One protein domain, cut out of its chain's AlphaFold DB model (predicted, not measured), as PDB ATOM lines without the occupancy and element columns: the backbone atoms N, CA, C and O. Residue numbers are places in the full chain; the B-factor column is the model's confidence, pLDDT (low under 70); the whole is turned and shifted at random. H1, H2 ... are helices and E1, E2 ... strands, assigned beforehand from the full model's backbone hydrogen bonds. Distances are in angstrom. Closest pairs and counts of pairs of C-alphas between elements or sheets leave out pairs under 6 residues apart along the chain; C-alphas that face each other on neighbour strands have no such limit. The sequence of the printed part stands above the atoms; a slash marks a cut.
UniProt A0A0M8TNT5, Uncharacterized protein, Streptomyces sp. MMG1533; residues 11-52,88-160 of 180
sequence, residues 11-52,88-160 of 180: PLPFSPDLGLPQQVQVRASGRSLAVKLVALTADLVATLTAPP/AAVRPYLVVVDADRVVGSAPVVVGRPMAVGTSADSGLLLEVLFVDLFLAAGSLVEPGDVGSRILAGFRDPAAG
ATOM      1  N   PRO A  11     -26.549  48.858  35.688       94.25
ATOM      2  CA  PRO A  11     -25.702  49.268  36.802       94.25
ATOM      3  C   PRO A  11     -25.285  48.082  37.681       94.25
ATOM      4  O   PRO A  11     -26.081  47.188  37.964       94.25
ATOM      5  N   LEU A  12     -24.035  48.111  38.148       94.38
ATOM      6  CA  LEU A  12     -23.539  47.270  39.235       94.38
ATOM      7  C   LEU A  12     -23.562  48.107  40.523       94.38
ATOM      8  O   LEU A  12     -22.751  49.031  40.630       94.38
ATOM      9  N   PRO A  13     -24.464  47.833  41.484       92.94
ATOM     10  CA  PRO A  13     -24.622  48.628  42.703       92.94
ATOM     11  C   PRO A  13     -23.516  48.354  43.736       92.94
ATOM     12  O   PRO A  13     -23.792  47.987  44.876       92.94
ATOM     13  N   PHE A  14     -22.254  48.526  43.346       90.00
ATOM     14  CA  PHE A  14     -21.171  48.656  44.314       90.00
ATOM     15  C   PHE A  14     -21.371  49.946  45.103       90.00
ATOM     16  O   PHE A  14     -21.601  51.006  44.520       90.00
ATOM     17  N   SER A  15     -21.286  49.851  46.424       87.62
ATOM     18  CA  SER A  15     -21.430  51.004  47.297       87.62
ATOM     19  C   SER A  15     -20.050  51.541  47.663       87.62
ATOM     20  O   SER A  15     -19.238  50.790  48.206       87.62
ATOM     21  N   PRO A  16     -19.752  52.827  47.419       77.38
ATOM     22  CA  PRO A  16     -18.497  53.426  47.868       77.38
ATOM     23  C   PRO A  16     -18.345  53.408  49.400       77.38
ATOM     24  O   PRO A  16     -17.222  53.503  49.889       77.38
ATOM     25  N   ASP A  17     -19.443  53.226  50.139       79.50
ATOM     26  CA  ASP A  17     -19.471  53.272  51.602       79.50
ATOM     27  C   ASP A  17     -19.110  51.927  52.257       79.50
ATOM     28  O   ASP A  17     -18.748  51.888  53.431       79.50
ATOM     29  N   LEU A  18     -19.199  50.811  51.521       75.00
ATOM     30  CA  LEU A  18     -19.140  49.455  52.094       75.00
ATOM     31  C   LEU A  18     -17.730  48.840  52.180       75.00
ATOM     32  O   LEU A  18     -17.605  47.670  52.536       75.00
ATOM     33  N   GLY A  19     -16.673  49.603  51.887       73.62
ATOM     34  CA  GLY A  19     -15.297  49.088  51.856       73.62
ATOM     35  C   GLY A  19     -15.095  47.986  50.803       73.62
ATOM     36  O   GLY A  19     -15.946  47.794  49.940       73.62
ATOM     37  N   LEU A  20     -13.973  47.267  50.824       79.25
ATOM     38  CA  LEU A  20     -13.710  46.091  49.983       79.25
ATOM     39  C   LEU A  20     -13.363  44.869  50.852       79.25
ATOM     40  O   LEU A  20     -12.776  45.040  51.917       79.25
ATOM     41  N   PRO A  21     -13.654  43.632  50.398       87.25
ATOM     42  CA  PRO A  21     -14.244  43.259  49.108       87.25
ATOM     43  C   PRO A  21     -15.760  43.500  49.032       87.25
ATOM     44  O   PRO A  21     -16.466  43.418  50.032       87.25
ATOM     45  N   GLN A  22     -16.280  43.716  47.820       91.00
ATOM     46  CA  GLN A  22     -17.723  43.805  47.557       91.00
ATOM     47  C   GLN A  22     -18.176  42.744  46.564       91.00
ATOM     48  O   GLN A  22     -17.439  42.382  45.647       91.00
ATOM     49  N   GLN A  23     -19.419  42.288  46.713       93.62
ATOM     50  CA  GLN A  23     -20.050  41.319  45.824       93.62
ATOM     51  C   GLN A  23     -21.429  41.809  45.391       93.62
ATOM     52  O   GLN A  23     -22.254  42.184  46.220       93.62
ATOM     53  N   VAL A  24     -21.699  41.710  44.092       94.88
ATOM     54  CA  VAL A  24     -22.998  41.989  43.480       94.88
ATOM     55  C   VAL A  24     -23.451  40.754  42.708       94.88
ATOM     56  O   VAL A  24     -22.667  40.153  41.978       94.88
ATOM     57  N   GLN A  25     -24.719  40.377  42.858       94.88
ATOM     58  CA  GLN A  25     -25.332  39.320  42.054       94.88
ATOM     59  C   GLN A  25     -25.934  39.919  40.785       94.88
ATOM     60  O   GLN A  25     -26.671  40.903  40.851       94.88
ATOM     61  N   VAL A  26     -25.642  39.315  39.636       92.81
ATOM     62  CA  VAL A  26     -26.208  39.709  38.342       92.81
ATOM     63  C   VAL A  26     -26.748  38.505  37.595       92.81
ATOM     64  O   VAL A  26     -26.283  37.379  37.775       92.81
ATOM     65  N   ARG A  27     -27.721  38.750  36.717       90.00
ATOM     66  CA  ARG A  27     -28.244  37.735  35.806       90.00
ATOM     67  C   ARG A  27     -27.800  38.048  34.383       90.00
ATOM     68  O   ARG A  27     -28.143  39.109  33.871       90.00
ATOM     69  N   ALA A  28     -27.059  37.136  33.764       86.94
ATOM     70  CA  ALA A  28     -26.591  37.261  32.384       86.94
ATOM     71  C   ALA A  28     -26.619  35.893  31.701       86.94
ATOM     72  O   ALA A  28     -26.302  34.879  32.325       86.94
ATOM     73  N   SER A  29     -27.048  35.848  30.440       81.06
ATOM     74  CA  SER A  29     -27.159  34.623  29.642       81.06
ATOM     75  C   SER A  29     -27.920  33.497  30.371       81.06
ATOM     76  O   SER A  29     -27.565  32.323  30.301       81.06
ATOM     77  N   GLY A  30     -28.961  33.863  31.133       82.94
ATOM     78  CA  GLY A  30     -29.785  32.935  31.919       82.94
ATOM     79  C   GLY A  30     -29.156  32.421  33.223       82.94
ATOM     80  O   GLY A  30     -29.833  31.720  33.976       82.94
ATOM     81  N   ARG A  31     -27.911  32.795  33.534       85.50
ATOM     82  CA  ARG A  31     -27.171  32.352  34.727       85.50
ATOM     83  C   ARG A  31     -27.145  33.419  35.813       85.50
ATOM     84  O   ARG A  31     -27.265  34.607  35.520       85.50
ATOM     85  N   SER A  32     -26.992  32.984  37.063       90.94
ATOM     86  CA  SER A  32     -26.749  33.866  38.209       90.94
ATOM     87  C   SER A  32     -25.249  33.929  38.463       90.94
ATOM     88  O   SER A  32     -24.648  32.917  38.810       90.94
ATOM     89  N   LEU A  33     -24.656  35.104  38.283       91.75
ATOM     90  CA  LEU A  33     -23.223  35.332  38.431       91.75
ATOM     91  C   LEU A  33     -22.966  36.254  39.622       91.75
ATOM     92  O   LEU A  33     -23.617  37.290  39.765       91.75
ATOM     93  N   ALA A  34     -21.962  35.923  40.426       94.31
ATOM     94  CA  ALA A  34     -21.452  36.813  41.459       94.31
ATOM     95  C   ALA A  34     -20.271  37.616  40.902       94.31
ATOM     96  O   ALA A  34     -19.224  37.053  40.582       94.31
ATOM     97  N   VAL A  35     -20.427  38.934  40.807       93.38
ATOM     98  CA  VAL A  35     -19.379  39.871  40.396       93.38
ATOM     99  C   VAL A  35     -18.748  40.463  41.650       93.38
ATOM    100  O   VAL A  35     -19.414  41.153  42.424       93.38
ATOM    101  N   LYS A  36     -17.463  40.183  41.863       93.12
ATOM    102  CA  LYS A  36     -16.702  40.618  43.034       93.12
ATOM    103  C   LYS A  36     -15.692  41.688  42.648       93.12
ATOM    104  O   LYS A  36     -14.879  41.466  41.753       93.12
ATOM    105  N   LEU A  37     -15.725  42.814  43.353       89.56
ATOM    106  CA  LEU A  37     -14.674  43.823  43.325       89.56
ATOM    107  C   LEU A  37     -13.799  43.627  44.559       89.56
ATOM    108  O   LEU A  37     -14.294  43.629  45.687       89.56
ATOM    109  N   VAL A  38     -12.503  43.447  44.342       86.88
ATOM    110  CA  VAL A  38     -11.518  43.269  45.409       86.88
ATOM    111  C   VAL A  38     -10.344  44.211  45.184       86.88
ATOM    112  O   VAL A  38     -10.106  44.658  44.065       86.88
ATOM    113  N   ALA A  39      -9.601  44.510  46.241       77.19
ATOM    114  CA  ALA A  39      -8.333  45.216  46.160       77.19
ATOM    115  C   ALA A  39      -7.220  44.227  46.491       77.19
ATOM    116  O   ALA A  39      -7.231  43.612  47.554       77.19
ATOM    117  N   LEU A  40      -6.286  44.042  45.562       70.31
ATOM    118  CA  LEU A  40      -5.146  43.147  45.734       70.31
ATOM    119  C   LEU A  40      -3.880  43.982  45.840       70.31
ATOM    120  O   LEU A  40      -3.741  44.976  45.131       70.31
ATOM    121  N   THR A  41      -2.926  43.572  46.670       62.69
ATOM    122  CA  THR A  41      -1.588  44.161  46.590       62.69
ATOM    123  C   THR A  41      -0.986  43.842  45.220       62.69
ATOM    124  O   THR A  41      -1.242  42.775  44.659       62.69
ATOM    125  N   ALA A  42      -0.231  44.765  44.621       51.66
ATOM    126  CA  ALA A  42       0.228  44.586  43.235       51.66
ATOM    127  C   ALA A  42       1.102  43.329  43.025       51.66
ATOM    128  O   ALA A  42       1.145  42.798  41.917       51.66
ATOM    129  N   ASP A  43       1.725  42.823  44.094       50.22
ATOM    130  CA  ASP A  43       2.541  41.600  44.106       50.22
ATOM    131  C   ASP A  43       1.695  40.304  44.052       50.22
ATOM    132  O   ASP A  43       2.162  39.230  43.666       50.22
ATOM    133  N   LEU A  44       0.394  40.391  44.364       47.94
ATOM    134  CA  LEU A  44      -0.511  39.243  44.319       47.94
ATOM    135  C   LEU A  44      -0.901  38.856  42.880       47.94
ATOM    136  O   LEU A  44      -1.214  37.701  42.612       47.94
ATOM    137  N   VAL A  45      -0.868  39.794  41.927       45.47
ATOM    138  CA  VAL A  45      -1.118  39.477  40.508       45.47
ATOM    139  C   VAL A  45       0.045  38.673  39.934       45.47
ATOM    140  O   VAL A  45      -0.200  37.655  39.298       45.47
ATOM    141  N   ALA A  46       1.291  39.070  40.220       42.66
ATOM    142  CA  ALA A  46       2.486  38.313  39.835       42.66
ATOM    143  C   ALA A  46       2.449  36.887  40.413       42.66
ATOM    144  O   ALA A  46       2.689  35.912  39.701       42.66
ATOM    145  N   THR A  47       2.028  36.784  41.673       43.41
ATOM    146  CA  THR A  47       1.778  35.535  42.395       43.41
ATOM    147  C   THR A  47       0.721  34.646  41.724       43.41
ATOM    148  O   THR A  47       0.948  33.456  41.537       43.41
ATOM    149  N   LEU A  48      -0.430  35.201  41.336       45.34
ATOM    150  CA  LEU A  48      -1.535  34.440  40.733       45.34
ATOM    151  C   LEU A  48      -1.307  34.101  39.251       45.34
ATOM    152  O   LEU A  48      -1.958  33.205  38.721       45.34
ATOM    153  N   THR A  49      -0.394  34.806  38.577       41.19
ATOM    154  CA  THR A  49       0.058  34.474  37.216       41.19
ATOM    155  C   THR A  49       1.201  33.459  37.184       41.19
ATOM    156  O   THR A  49       1.578  33.006  36.102       41.19
ATOM    157  N   ALA A  50       1.769  33.104  38.340       36.41
ATOM    158  CA  ALA A  50       2.804  32.085  38.430       36.41
ATOM    159  C   ALA A  50       2.217  30.679  38.167       36.41
ATOM    160  O   ALA A  50       1.032  30.443  38.426       36.41
ATOM    161  N   PRO A  51       3.015  29.724  37.652       37.09
ATOM    162  CA  PRO A  51       2.590  28.335  37.514       37.09
ATOM    163  C   PRO A  51       2.000  27.781  38.828       37.09
ATOM    164  O   PRO A  51       2.529  28.093  39.893       37.09
ATOM    165  N   PRO A  52       0.965  26.915  38.792       33.75
ATOM    166  CA  PRO A  52       0.257  26.440  39.995       33.75
ATOM    167  C   PRO A  52       1.136  25.741  41.042       33.75
ATOM    168  O   PRO A  52       0.721  25.542  42.180       33.75
ATOM    169  N   ALA A  88       0.784  51.535  42.655       45.78
ATOM    170  CA  ALA A  88       1.722  50.421  42.650       45.78
ATOM    171  C   ALA A  88       1.603  49.481  43.869       45.78
ATOM    172  O   ALA A  88       2.091  48.361  43.791       45.78
ATOM    173  N   ALA A  89       0.962  49.886  44.968       50.53
ATOM    174  CA  ALA A  89       0.824  49.085  46.184       50.53
ATOM    175  C   ALA A  89      -0.475  48.267  46.211       50.53
ATOM    176  O   ALA A  89      -0.445  47.115  46.636       50.53
ATOM    177  N   VAL A  90      -1.593  48.823  45.719       57.41
ATOM    178  CA  VAL A  90      -2.924  48.188  45.746       57.41
ATOM    179  C   VAL A  90      -3.665  48.418  44.425       57.41
ATOM    180  O   VAL A  90      -3.851  49.554  43.995       57.41
ATOM    181  N   ARG A  91      -4.114  47.336  43.779       71.38
ATOM    182  CA  ARG A  91      -4.826  47.347  42.497       71.38
ATOM    183  C   ARG A  91      -6.231  46.752  42.636       71.38
ATOM    184  O   ARG A  91      -6.366  45.634  43.138       71.38
ATOM    185  N   PRO A  92      -7.275  47.441  42.148       77.56
ATOM    186  CA  PRO A  92      -8.604  46.861  42.058       77.56
ATOM    187  C   PRO A  92      -8.627  45.724  41.030       77.56
ATOM    188  O   PRO A  92      -8.075  45.832  39.930       77.56
ATOM    189  N   TYR A  93      -9.288  44.634  41.387       84.69
ATOM    190  CA  TYR A  93      -9.385  43.418  40.596       84.69
ATOM    191  C   TYR A  93     -10.835  42.942  40.573       84.69
ATOM    192  O   TYR A  93     -11.549  43.025  41.575       84.69
ATOM    193  N   LEU A  94     -11.276  42.459  39.418       88.62
ATOM    194  CA  LEU A  94     -12.598  41.878  39.247       88.62
ATOM    195  C   LEU A  94     -12.478  40.362  39.229       88.62
ATOM    196  O   LEU A  94     -11.632  39.816  38.524       88.62
ATOM    197  N   VAL A  95     -13.368  39.693  39.951       89.81
ATOM    198  CA  VAL A  95     -13.535  38.240  39.897       89.81
ATOM    199  C   VAL A  95     -15.006  37.941  39.648       89.81
ATOM    200  O   VAL A  95     -15.870  38.478  40.335       89.81
ATOM    201  N   VAL A  96     -15.301  37.083  38.677       89.75
ATOM    202  CA  VAL A  96     -16.664  36.626  38.395       89.75
ATOM    203  C   VAL A  96     -16.771  35.143  38.693       89.75
ATOM    204  O   VAL A  96     -15.943  34.348  38.243       89.75
ATOM    205  N   VAL A  97     -17.795  34.787  39.463       89.88
ATOM    206  CA  VAL A  97     -18.045  33.425  39.934       89.88
ATOM    207  C   VAL A  97     -19.406  32.939  39.433       89.88
ATOM    208  O   VAL A  97     -20.401  33.651  39.564       89.88
ATOM    209  N   ASP A  98     -19.439  31.724  38.889       88.62
ATOM    210  CA  ASP A  98     -20.636  30.974  38.486       88.62
ATOM    211  C   ASP A  98     -20.650  29.651  39.263       88.62
ATOM    212  O   ASP A  98     -19.687  28.892  39.171       88.62
ATOM    213  N   ALA A  99     -21.695  29.396  40.058       86.06
ATOM    214  CA  ALA A  99     -21.835  28.181  40.877       86.06
ATOM    215  C   ALA A  99     -20.525  27.760  41.589       86.06
ATOM    216  O   ALA A  99     -20.012  26.658  41.394       86.06
ATOM    217  N   ASP A 100     -19.949  28.691  42.358       80.75
ATOM    218  CA  ASP A 100     -18.692  28.545  43.114       80.75
ATOM    219  C   ASP A 100     -17.405  28.377  42.285       80.75
ATOM    220  O   ASP A 100     -16.317  28.225  42.842       80.75
ATOM    221  N   ARG A 101     -17.478  28.483  40.954       81.88
ATOM    222  CA  ARG A 101     -16.311  28.451  40.062       81.88
ATOM    223  C   ARG A 101     -15.972  29.835  39.538       81.88
ATOM    224  O   ARG A 101     -16.843  30.552  39.055       81.88
ATOM    225  N   VAL A 102     -14.691  30.202  39.570       84.12
ATOM    226  CA  VAL A 102     -14.216  31.419  38.897       84.12
ATOM    227  C   VAL A 102     -14.311  31.209  37.388       84.12
ATOM    228  O   VAL A 102     -13.651  30.330  36.838       84.12
ATOM    229  N   VAL A 103     -15.132  32.021  36.726       81.75
ATOM    230  CA  VAL A 103     -15.323  31.997  35.265       81.75
ATOM    231  C   VAL A 103     -14.607  33.142  34.559       81.75
ATOM    232  O   VAL A 103     -14.537  33.167  33.339       81.75
ATOM    233  N   GLY A 104     -14.050  34.090  35.306       79.88
ATOM    234  CA  GLY A 104     -13.121  35.066  34.759       79.88
ATOM    235  C   GLY A 104     -12.637  36.035  35.819       79.88
ATOM    236  O   GLY A 104     -13.309  36.283  36.824       79.88
ATOM    237  N   SER A 105     -11.444  36.569  35.600       83.25
ATOM    238  CA  SER A 105     -10.834  37.504  36.525       83.25
ATOM    239  C   SER A 105      -9.825  38.394  35.811       83.25
ATOM    240  O   SER A 105      -9.089  37.915  34.948       83.25
ATOM    241  N   ALA A 106      -9.797  39.683  36.139       76.88
ATOM    242  CA  ALA A 106      -8.916  40.641  35.479       76.88
ATOM    243  C   ALA A 106      -8.670  41.882  36.351       76.88
ATOM    244  O   ALA A 106      -9.546  42.267  37.135       76.88
ATOM    245  N   PRO A 107      -7.513  42.554  36.193       79.19
ATOM    246  CA  PRO A 107      -7.291  43.848  36.823       79.19
ATOM    247  C   PRO A 107      -8.245  44.886  36.230       79.19
ATOM    248  O   PRO A 107      -8.447  44.930  35.016       79.19
ATOM    249  N   VAL A 108      -8.812  45.742  37.080       79.31
ATOM    250  CA  VAL A 108      -9.745  46.777  36.629       79.31
ATOM    251  C   VAL A 108      -8.982  47.892  35.916       79.31
ATOM    252  O   VAL A 108      -8.079  48.509  36.481       79.31
ATOM    253  N   VAL A 109      -9.389  48.184  34.680       80.44
ATOM    254  CA  VAL A 109      -8.913  49.332  33.902       80.44
ATOM    255  C   VAL A 109     -10.102  50.246  33.623       80.44
ATOM    256  O   VAL A 109     -11.000  49.898  32.856       80.44
ATOM    257  N   VAL A 110     -10.123  51.420  34.259       81.75
ATOM    258  CA  VAL A 110     -11.219  52.390  34.108       81.75
ATOM    259  C   VAL A 110     -11.349  52.812  32.643       81.75
ATOM    260  O   VAL A 110     -10.363  53.129  31.984       81.75
ATOM    261  N   GLY A 111     -12.578  52.802  32.130       79.69
ATOM    262  CA  GLY A 111     -12.904  53.137  30.745       79.69
ATOM    263  C   GLY A 111     -12.734  51.991  29.742       79.69
ATOM    264  O   GLY A 111     -13.093  52.168  28.579       79.69
ATOM    265  N   ARG A 112     -12.241  50.813  30.157       78.88
ATOM    266  CA  ARG A 112     -12.082  49.646  29.279       78.88
ATOM    267  C   ARG A 112     -13.056  48.525  29.668       78.88
ATOM    268  O   ARG A 112     -12.968  48.024  30.787       78.88
ATOM    269  N   PRO A 113     -13.957  48.094  28.763       84.69
ATOM    270  CA  PRO A 113     -14.796  46.925  29.000       84.69
ATOM    271  C   PRO A 113     -13.955  45.663  29.187       84.69
ATOM    272  O   PRO A 113     -12.994  45.427  28.451       84.69
ATOM    273  N   MET A 114     -14.338  44.847  30.162       84.19
ATOM    274  CA  MET A 114     -13.679  43.592  30.493       84.19
ATOM    275  C   MET A 114     -14.602  42.433  30.157       84.19
ATOM    276  O   MET A 114     -15.666  42.283  30.755       84.19
ATOM    277  N   ALA A 115     -14.176  41.630  29.190       85.00
ATOM    278  CA  ALA A 115     -14.863  40.428  28.759       85.00
ATOM    279  C   ALA A 115     -14.640  39.284  29.755       85.00
ATOM    280  O   ALA A 115     -13.503  38.966  30.097       85.00
ATOM    281  N   VAL A 116     -15.725  38.649  30.191       81.06
ATOM    282  CA  VAL A 116     -15.723  37.497  31.096       81.06
ATOM    283  C   VAL A 116     -16.481  36.363  30.416       81.06
ATOM    284  O   VAL A 116     -17.609  36.550  29.959       81.06
ATOM    285  N   GLY A 117     -15.878  35.179  30.339       73.69
ATOM    286  CA  GLY A 117     -16.484  34.012  29.708       73.69
ATOM    287  C   GLY A 117     -15.743  32.728  30.051       73.69
ATOM    288  O   GLY A 117     -14.616  32.757  30.532       73.69
ATOM    289  N   THR A 118     -16.379  31.590  29.797       62.03
ATOM    290  CA  THR A 118     -15.788  30.273  30.049       62.03
ATOM    291  C   THR A 118     -14.822  29.882  28.939       62.03
ATOM    292  O   THR A 118     -15.131  30.059  27.765       62.03
ATOM    293  N   SER A 119     -13.687  29.273  29.291       53.09
ATOM    294  CA  SER A 119     -12.706  28.755  28.324       53.09
ATOM    295  C   SER A 119     -13.206  27.561  27.497       53.09
ATOM    296  O   SER A 119     -12.532  27.164  26.553       53.09
ATOM    297  N   ALA A 120     -14.352  26.975  27.856       46.56
ATOM    298  CA  ALA A 120     -14.954  25.834  27.178       46.56
ATOM    299  C   ALA A 120     -16.285  26.255  26.529       46.56
ATOM    300  O   ALA A 120     -17.272  26.476  27.227       46.56
ATOM    301  N   ASP A 121     -16.269  26.390  25.203       42.91
ATOM    302  CA  ASP A 121     -17.382  26.335  24.239       42.91
ATOM    303  C   ASP A 121     -18.576  27.311  24.342       42.91
ATOM    304  O   ASP A 121     -19.213  27.586  23.325       42.91
ATOM    305  N   SER A 122     -18.883  27.903  25.496       53.41
ATOM    306  CA  SER A 122     -19.854  28.998  25.611       53.41
ATOM    307  C   SER A 122     -19.123  30.331  25.599       53.41
ATOM    308  O   SER A 122     -18.264  30.564  26.442       53.41
ATOM    309  N   GLY A 123     -19.437  31.187  24.627       66.31
ATOM    310  CA  GLY A 123     -18.787  32.480  24.434       66.31
ATOM    311  C   GLY A 123     -18.882  33.442  25.625       66.31
ATOM    312  O   GLY A 123     -19.248  33.090  26.743       66.31
ATOM    313  N   LEU A 124     -18.523  34.695  25.363       73.44
ATOM    314  CA  LEU A 124     -18.636  35.814  26.297       73.44
ATOM    315  C   LEU A 124     -19.936  35.736  27.125       73.44
ATOM    316  O   LEU A 124     -21.025  35.764  26.557       73.44
ATOM    317  N   LEU A 125     -19.815  35.635  28.451       81.56
ATOM    318  CA  LEU A 125     -20.951  35.570  29.377       81.56
ATOM    319  C   LEU A 125     -21.382  36.965  29.832       81.56
ATOM    320  O   LEU A 125     -22.562  37.216  30.065       81.56
ATOM    321  N   LEU A 126     -20.410  37.860  30.001       87.81
ATOM    322  CA  LEU A 126     -20.608  39.177  30.586       87.81
ATOM    323  C   LEU A 126     -19.499  40.125  30.134       87.81
ATOM    324  O   LEU A 126     -18.335  39.736  30.062       87.81
ATOM    325  N   GLU A 127     -19.834  41.392  29.919       90.69
ATOM    326  CA  GLU A 127     -18.851  42.476  29.895       90.69
ATOM    327  C   GLU A 127     -19.066  43.398  31.081       90.69
ATOM    328  O   GLU A 127     -20.187  43.832  31.327       90.69
ATOM    329  N   VAL A 128     -17.996  43.735  31.796       91.06
ATOM    330  CA  VAL A 128     -18.039  44.679  32.918       91.06
ATOM    331  C   VAL A 128     -17.234  45.923  32.571       91.06
ATOM    332  O   VAL A 128     -16.106  45.824  32.095       91.06
ATOM    333  N   LEU A 129     -17.800  47.102  32.822       89.50
ATOM    334  CA  LEU A 129     -17.160  48.393  32.587       89.50
ATOM    335  C   LEU A 129     -17.202  49.237  33.858       89.50
ATOM    336  O   LEU A 129     -18.273  49.486  34.405       89.50
ATOM    337  N   PHE A 130     -16.041  49.745  34.268       87.88
ATOM    338  CA  PHE A 130     -15.918  50.796  35.277       87.88
ATOM    339  C   PHE A 130     -15.716  52.141  34.574       87.88
ATOM    340  O   PHE A 130     -14.760  52.305  33.821       87.88
ATOM    341  N   VAL A 131     -16.609  53.101  34.807       87.12
ATOM    342  CA  VAL A 131     -16.558  54.467  34.245       87.12
ATOM    343  C   VAL A 131     -15.949  55.456  35.246       87.12
ATOM    344  O   VAL A 131     -15.299  56.435  34.871       87.12
ATOM    345  N   ASP A 132     -16.133  55.199  36.538       83.69
ATOM    346  CA  ASP A 132     -15.454  55.911  37.616       83.69
ATOM    347  C   ASP A 132     -15.049  54.907  38.689       83.69
ATOM    348  O   ASP A 132     -15.853  54.068  39.090       83.69
ATOM    349  N   LEU A 133     -13.795  54.970  39.121       82.50
ATOM    350  CA  LEU A 133     -13.299  54.185  40.239       82.50
ATOM    351  C   LEU A 133     -12.229  54.997  40.956       82.50
ATOM    352  O   LEU A 133     -11.160  55.265  40.411       82.50
ATOM    353  N   PHE A 134     -12.542  55.380  42.180       78.00
ATOM    354  CA  PHE A 134     -11.630  55.970  43.136       78.00
ATOM    355  C   PHE A 134     -11.904  55.297  44.476       78.00
ATOM    356  O   PHE A 134     -13.051  55.246  44.913       78.00
ATOM    357  N   LEU A 135     -10.867  54.762  45.106       72.31
ATOM    358  CA  LEU A 135     -10.969  54.080  46.392       72.31
ATOM    359  C   LEU A 135     -10.105  54.848  47.383       72.31
ATOM    360  O   LEU A 135      -8.897  54.972  47.178       72.31
ATOM    361  N   ALA A 136     -10.727  55.392  48.426       67.88
ATOM    362  CA  ALA A 136      -9.994  55.973  49.543       67.88
ATOM    363  C   ALA A 136      -9.296  54.858  50.340       67.88
ATOM    364  O   ALA A 136      -9.787  53.730  50.388       67.88
ATOM    365  N   ALA A 137      -8.152  55.143  50.960       62.47
ATOM    366  CA  ALA A 137      -7.364  54.121  51.651       62.47
ATOM    367  C   ALA A 137      -8.145  53.425  52.782       62.47
ATOM    368  O   ALA A 137      -8.020  52.212  52.941       62.47
ATOM    369  N   GLY A 138      -9.001  54.149  53.511       59.34
ATOM    370  CA  GLY A 138      -9.841  53.577  54.563       59.34
ATOM    371  C   GLY A 138     -10.864  52.576  54.034       59.34
ATOM    372  O   GLY A 138     -11.152  51.608  54.726       59.34
ATOM    373  N   SER A 139     -11.287  52.688  52.765       62.25
ATOM    374  CA  SER A 139     -12.173  51.696  52.130       62.25
ATOM    375  C   SER A 139     -11.550  50.298  51.997       62.25
ATOM    376  O   SER A 139     -12.251  49.345  51.666       62.25
ATOM    377  N   LEU A 140     -10.246  50.148  52.253       63.06
ATOM    378  CA  LEU A 140      -9.553  48.857  52.278       63.06
ATOM    379  C   LEU A 140      -9.565  48.181  53.656       63.06
ATOM    380  O   LEU A 140      -9.249  46.996  53.736       63.06
ATOM    381  N   VAL A 141      -9.860  48.927  54.723       59.47
ATOM    382  CA  VAL A 141      -9.691  48.474  56.111       59.47
ATOM    383  C   VAL A 141     -11.032  48.427  56.837       59.47
ATOM    384  O   VAL A 141     -11.319  47.428  57.491       59.47
ATOM    385  N   GLU A 142     -11.878  49.450  56.679       54.94
ATOM    386  CA  GLU A 142     -13.201  49.516  57.309       54.94
ATOM    387  C   GLU A 142     -14.236  50.209  56.395       54.94
ATOM    388  O   GLU A 142     -13.881  51.050  55.562       54.94
ATOM    389  N   PRO A 143     -15.535  49.871  56.506       58.28
ATOM    390  CA  PRO A 143     -16.600  50.618  55.839       58.28
ATOM    391  C   PRO A 143     -16.604  52.089  56.287       58.28
ATOM    392  O   PRO A 143     -16.523  52.369  57.479       58.28
ATOM    393  N   GLY A 144     -16.777  53.022  55.347       50.56
ATOM    394  CA  GLY A 144     -17.030  54.432  55.670       50.56
ATOM    395  C   GLY A 144     -15.842  55.393  55.585       50.56
ATOM    396  O   GLY A 144     -15.608  56.153  56.520       50.56
ATOM    397  N   ASP A 145     -15.167  55.461  54.434       54.12
ATOM    398  CA  ASP A 145     -14.192  56.525  54.164       54.12
ATOM    399  C   ASP A 145     -14.735  57.514  53.116       54.12
ATOM    400  O   ASP A 145     -15.075  57.147  51.983       54.12
ATOM    401  N   VAL A 146     -14.869  58.781  53.516       55.50
ATOM    402  CA  VAL A 146     -15.503  59.845  52.726       55.50
ATOM    403  C   VAL A 146     -14.612  60.184  51.531       55.50
ATOM    404  O   VAL A 146     -13.588  60.845  51.670       55.50
ATOM    405  N   GLY A 147     -15.007  59.752  50.332       62.62
ATOM    406  CA  GLY A 147     -14.335  60.147  49.088       62.62
ATOM    407  C   GLY A 147     -14.263  59.072  48.011       62.62
ATOM    408  O   GLY A 147     -13.992  59.413  46.857       62.62
ATOM    409  N   SER A 148     -14.531  57.803  48.345       70.25
ATOM    410  CA  SER A 148     -14.627  56.720  47.359       70.25
ATOM    411  C   SER A 148     -15.724  56.998  46.325       70.25
ATOM    412  O   SER A 148     -16.786  57.532  46.634       70.25
ATOM    413  N   ARG A 149     -15.475  56.637  45.068       81.12
ATOM    414  CA  ARG A 149     -16.427  56.758  43.960       81.12
ATOM    415  C   ARG A 149     -16.374  55.493  43.132       81.12
ATOM    416  O   ARG A 149     -15.301  55.103  42.680       81.12
ATOM    417  N   ILE A 150     -17.524  54.871  42.908       85.19
ATOM    418  CA  ILE A 150     -17.632  53.676  42.075       85.19
ATOM    419  C   ILE A 150     -18.818  53.872  41.139       85.19
ATOM    420  O   ILE A 150     -19.950  54.042  41.579       85.19
ATOM    421  N   LEU A 151     -18.551  53.853  39.838       89.88
ATOM    422  CA  LEU A 151     -19.564  53.777  38.799       89.88
ATOM    423  C   LEU A 151     -19.183  52.649  37.854       89.88
ATOM    424  O   LEU A 151     -18.253  52.780  37.053       89.88
ATOM    425  N   ALA A 152     -19.919  51.549  37.951       92.56
ATOM    426  CA  ALA A 152     -19.707  50.368  37.141       92.56
ATOM    427  C   ALA A 152     -21.027  49.838  36.592       92.56
ATOM    428  O   ALA A 152     -22.101  50.055  37.157       92.56
ATOM    429  N   GLY A 153     -20.936  49.130  35.479       94.50
ATOM    430  CA  GLY A 153     -22.064  48.448  34.883       94.50
ATOM    431  C   GLY A 153     -21.636  47.167  34.199       94.50
ATOM    432  O   GLY A 153     -20.453  46.946  33.938       94.50
ATOM    433  N   PHE A 154     -22.620  46.339  33.885       94.12
ATOM    434  CA  PHE A 154     -22.436  45.125  33.119       94.12
ATOM    435  C   PHE A 154     -23.326  45.107  31.880       94.12
ATOM    436  O   PHE A 154     -24.412  45.685  31.869       94.12
ATOM    437  N   ARG A 155     -22.878  44.409  30.844       91.69
ATOM    438  CA  ARG A 155     -23.644  44.131  29.634       91.69
ATOM    439  C   ARG A 155     -23.685  42.629  29.405       91.69
ATOM    440  O   ARG A 155     -22.644  41.976  29.393       91.69
ATOM    441  N   ASP A 156     -24.887  42.103  29.206       88.75
ATOM    442  CA  ASP A 156     -25.085  40.743  28.716       88.75
ATOM    443  C   ASP A 156     -25.019  40.761  27.176       88.75
ATOM    444  O   ASP A 156     -25.888  41.361  26.533       88.75
ATOM    445  N   PRO A 157     -23.999  40.146  26.557       75.75
ATOM    446  CA  PRO A 157     -23.859  40.129  25.102       75.75
ATOM    447  C   PRO A 157     -24.993  39.358  24.408       75.75
ATOM    448  O   PRO A 157     -25.323  39.672  23.262       75.75
ATOM    449  N   ALA A 158     -25.628  38.393  25.085       71.25
ATOM    450  CA  ALA A 158     -26.759  37.644  24.541       71.25
ATOM    451  C   ALA A 158     -28.051  38.477  24.549       71.25
ATOM    452  O   ALA A 158     -28.850  38.384  23.616       71.25
ATOM    453  N   ALA A 159     -28.214  39.367  25.533       62.53
ATOM    454  CA  ALA A 159     -29.324  40.323  25.585       62.53
ATOM    455  C   ALA A 159     -29.228  41.419  24.499       62.53
ATOM    456  O   ALA A 159     -30.196  42.133  24.246       62.53
ATOM    457  N   GLY A 160     -28.069  41.539  23.835       50.44
ATOM    458  CA  GLY A 160     -27.743  42.563  22.841       50.44
ATOM    459  C   GLY A 160     -28.089  42.247  21.379       50.44
ATOM    460  O   GLY A 160     -27.616  42.963  20.499       50.44
TER     461      GLY A 160
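What this domain is: This is residues 11 to 52 and 88 to 160 of the 180 residues of an uncharacterized protein of Streptomyces sp. MMG1533 (UniProt A0A0M8TNT5). Two twisted sheets, E1 E2 E3 E4 and E5 E6 E7, lie face to face as a sandwich, their strands at 28 degrees. H1 runs on from E2, and residues 46 to 52 stick out there; little H2 follows E6. The 115 printed residues, mostly strand by class, give E1 E2 H1 E3 E4 E5 E6 H2 E7 along the chain, both sheets antiparallel in the order named. The whole is compact, radius of gyration of the C-alphas 14.3 A, spanning 41 by 35 by 25 A.

How they stand to each other: Start at E2, residues 31 to 41, antiparallel to E1, residues 22 to 28, with N 24 and O 35 2.9 A apart, and to E3, residues 90 to 98, with N 36 and O 95 2.8 A apart. E3 forms a hairpin with E4, residues 101 to 107; N 96 and O 104 are 2.8 A apart. In the other sheet E6, residues 124 to 134, bends by 61 degrees at residue 131. It neighbours E5, residues 114 to 117, with N 116 and O 126 at 2.8 A, and E7, residues 149 to 155, with N 129 and O 153 at 2.9 A. Between the sheets, the closest C-alphas of E4 and E5, Gly 104 and Val 116, are 5.1 A apart. H1, residues 42 to 48, is on the larger sheet, over none of its strands; its closest C-alphas to E3 are Ala 42 and Val 90, 5.4 A. H2, residues 137 to 140, only grazes that sheet. H1 has 2 of 3 O i to N i+4 pairs within hydrogen-bond range; H2 is too short for one.

Where its parts are: Find C-alpha 22 at (-17.723, 43.805, 47.557), where E1 begins. E2 runs 30.6 A, E6 27.2 A, E3 25.7 A; E7 ends at C-alpha 155, (-23.644, 44.131, 29.634).

The domain as a whole: Residues 53 to 87 are not printed; C-alphas 52 and 88 are 24.2 A apart. Of the links printed whole, none is long. Confidence is under 70 at residues 41 to 52, 88 to 90, 118 to 123, 136 to 147 and 159 to 160.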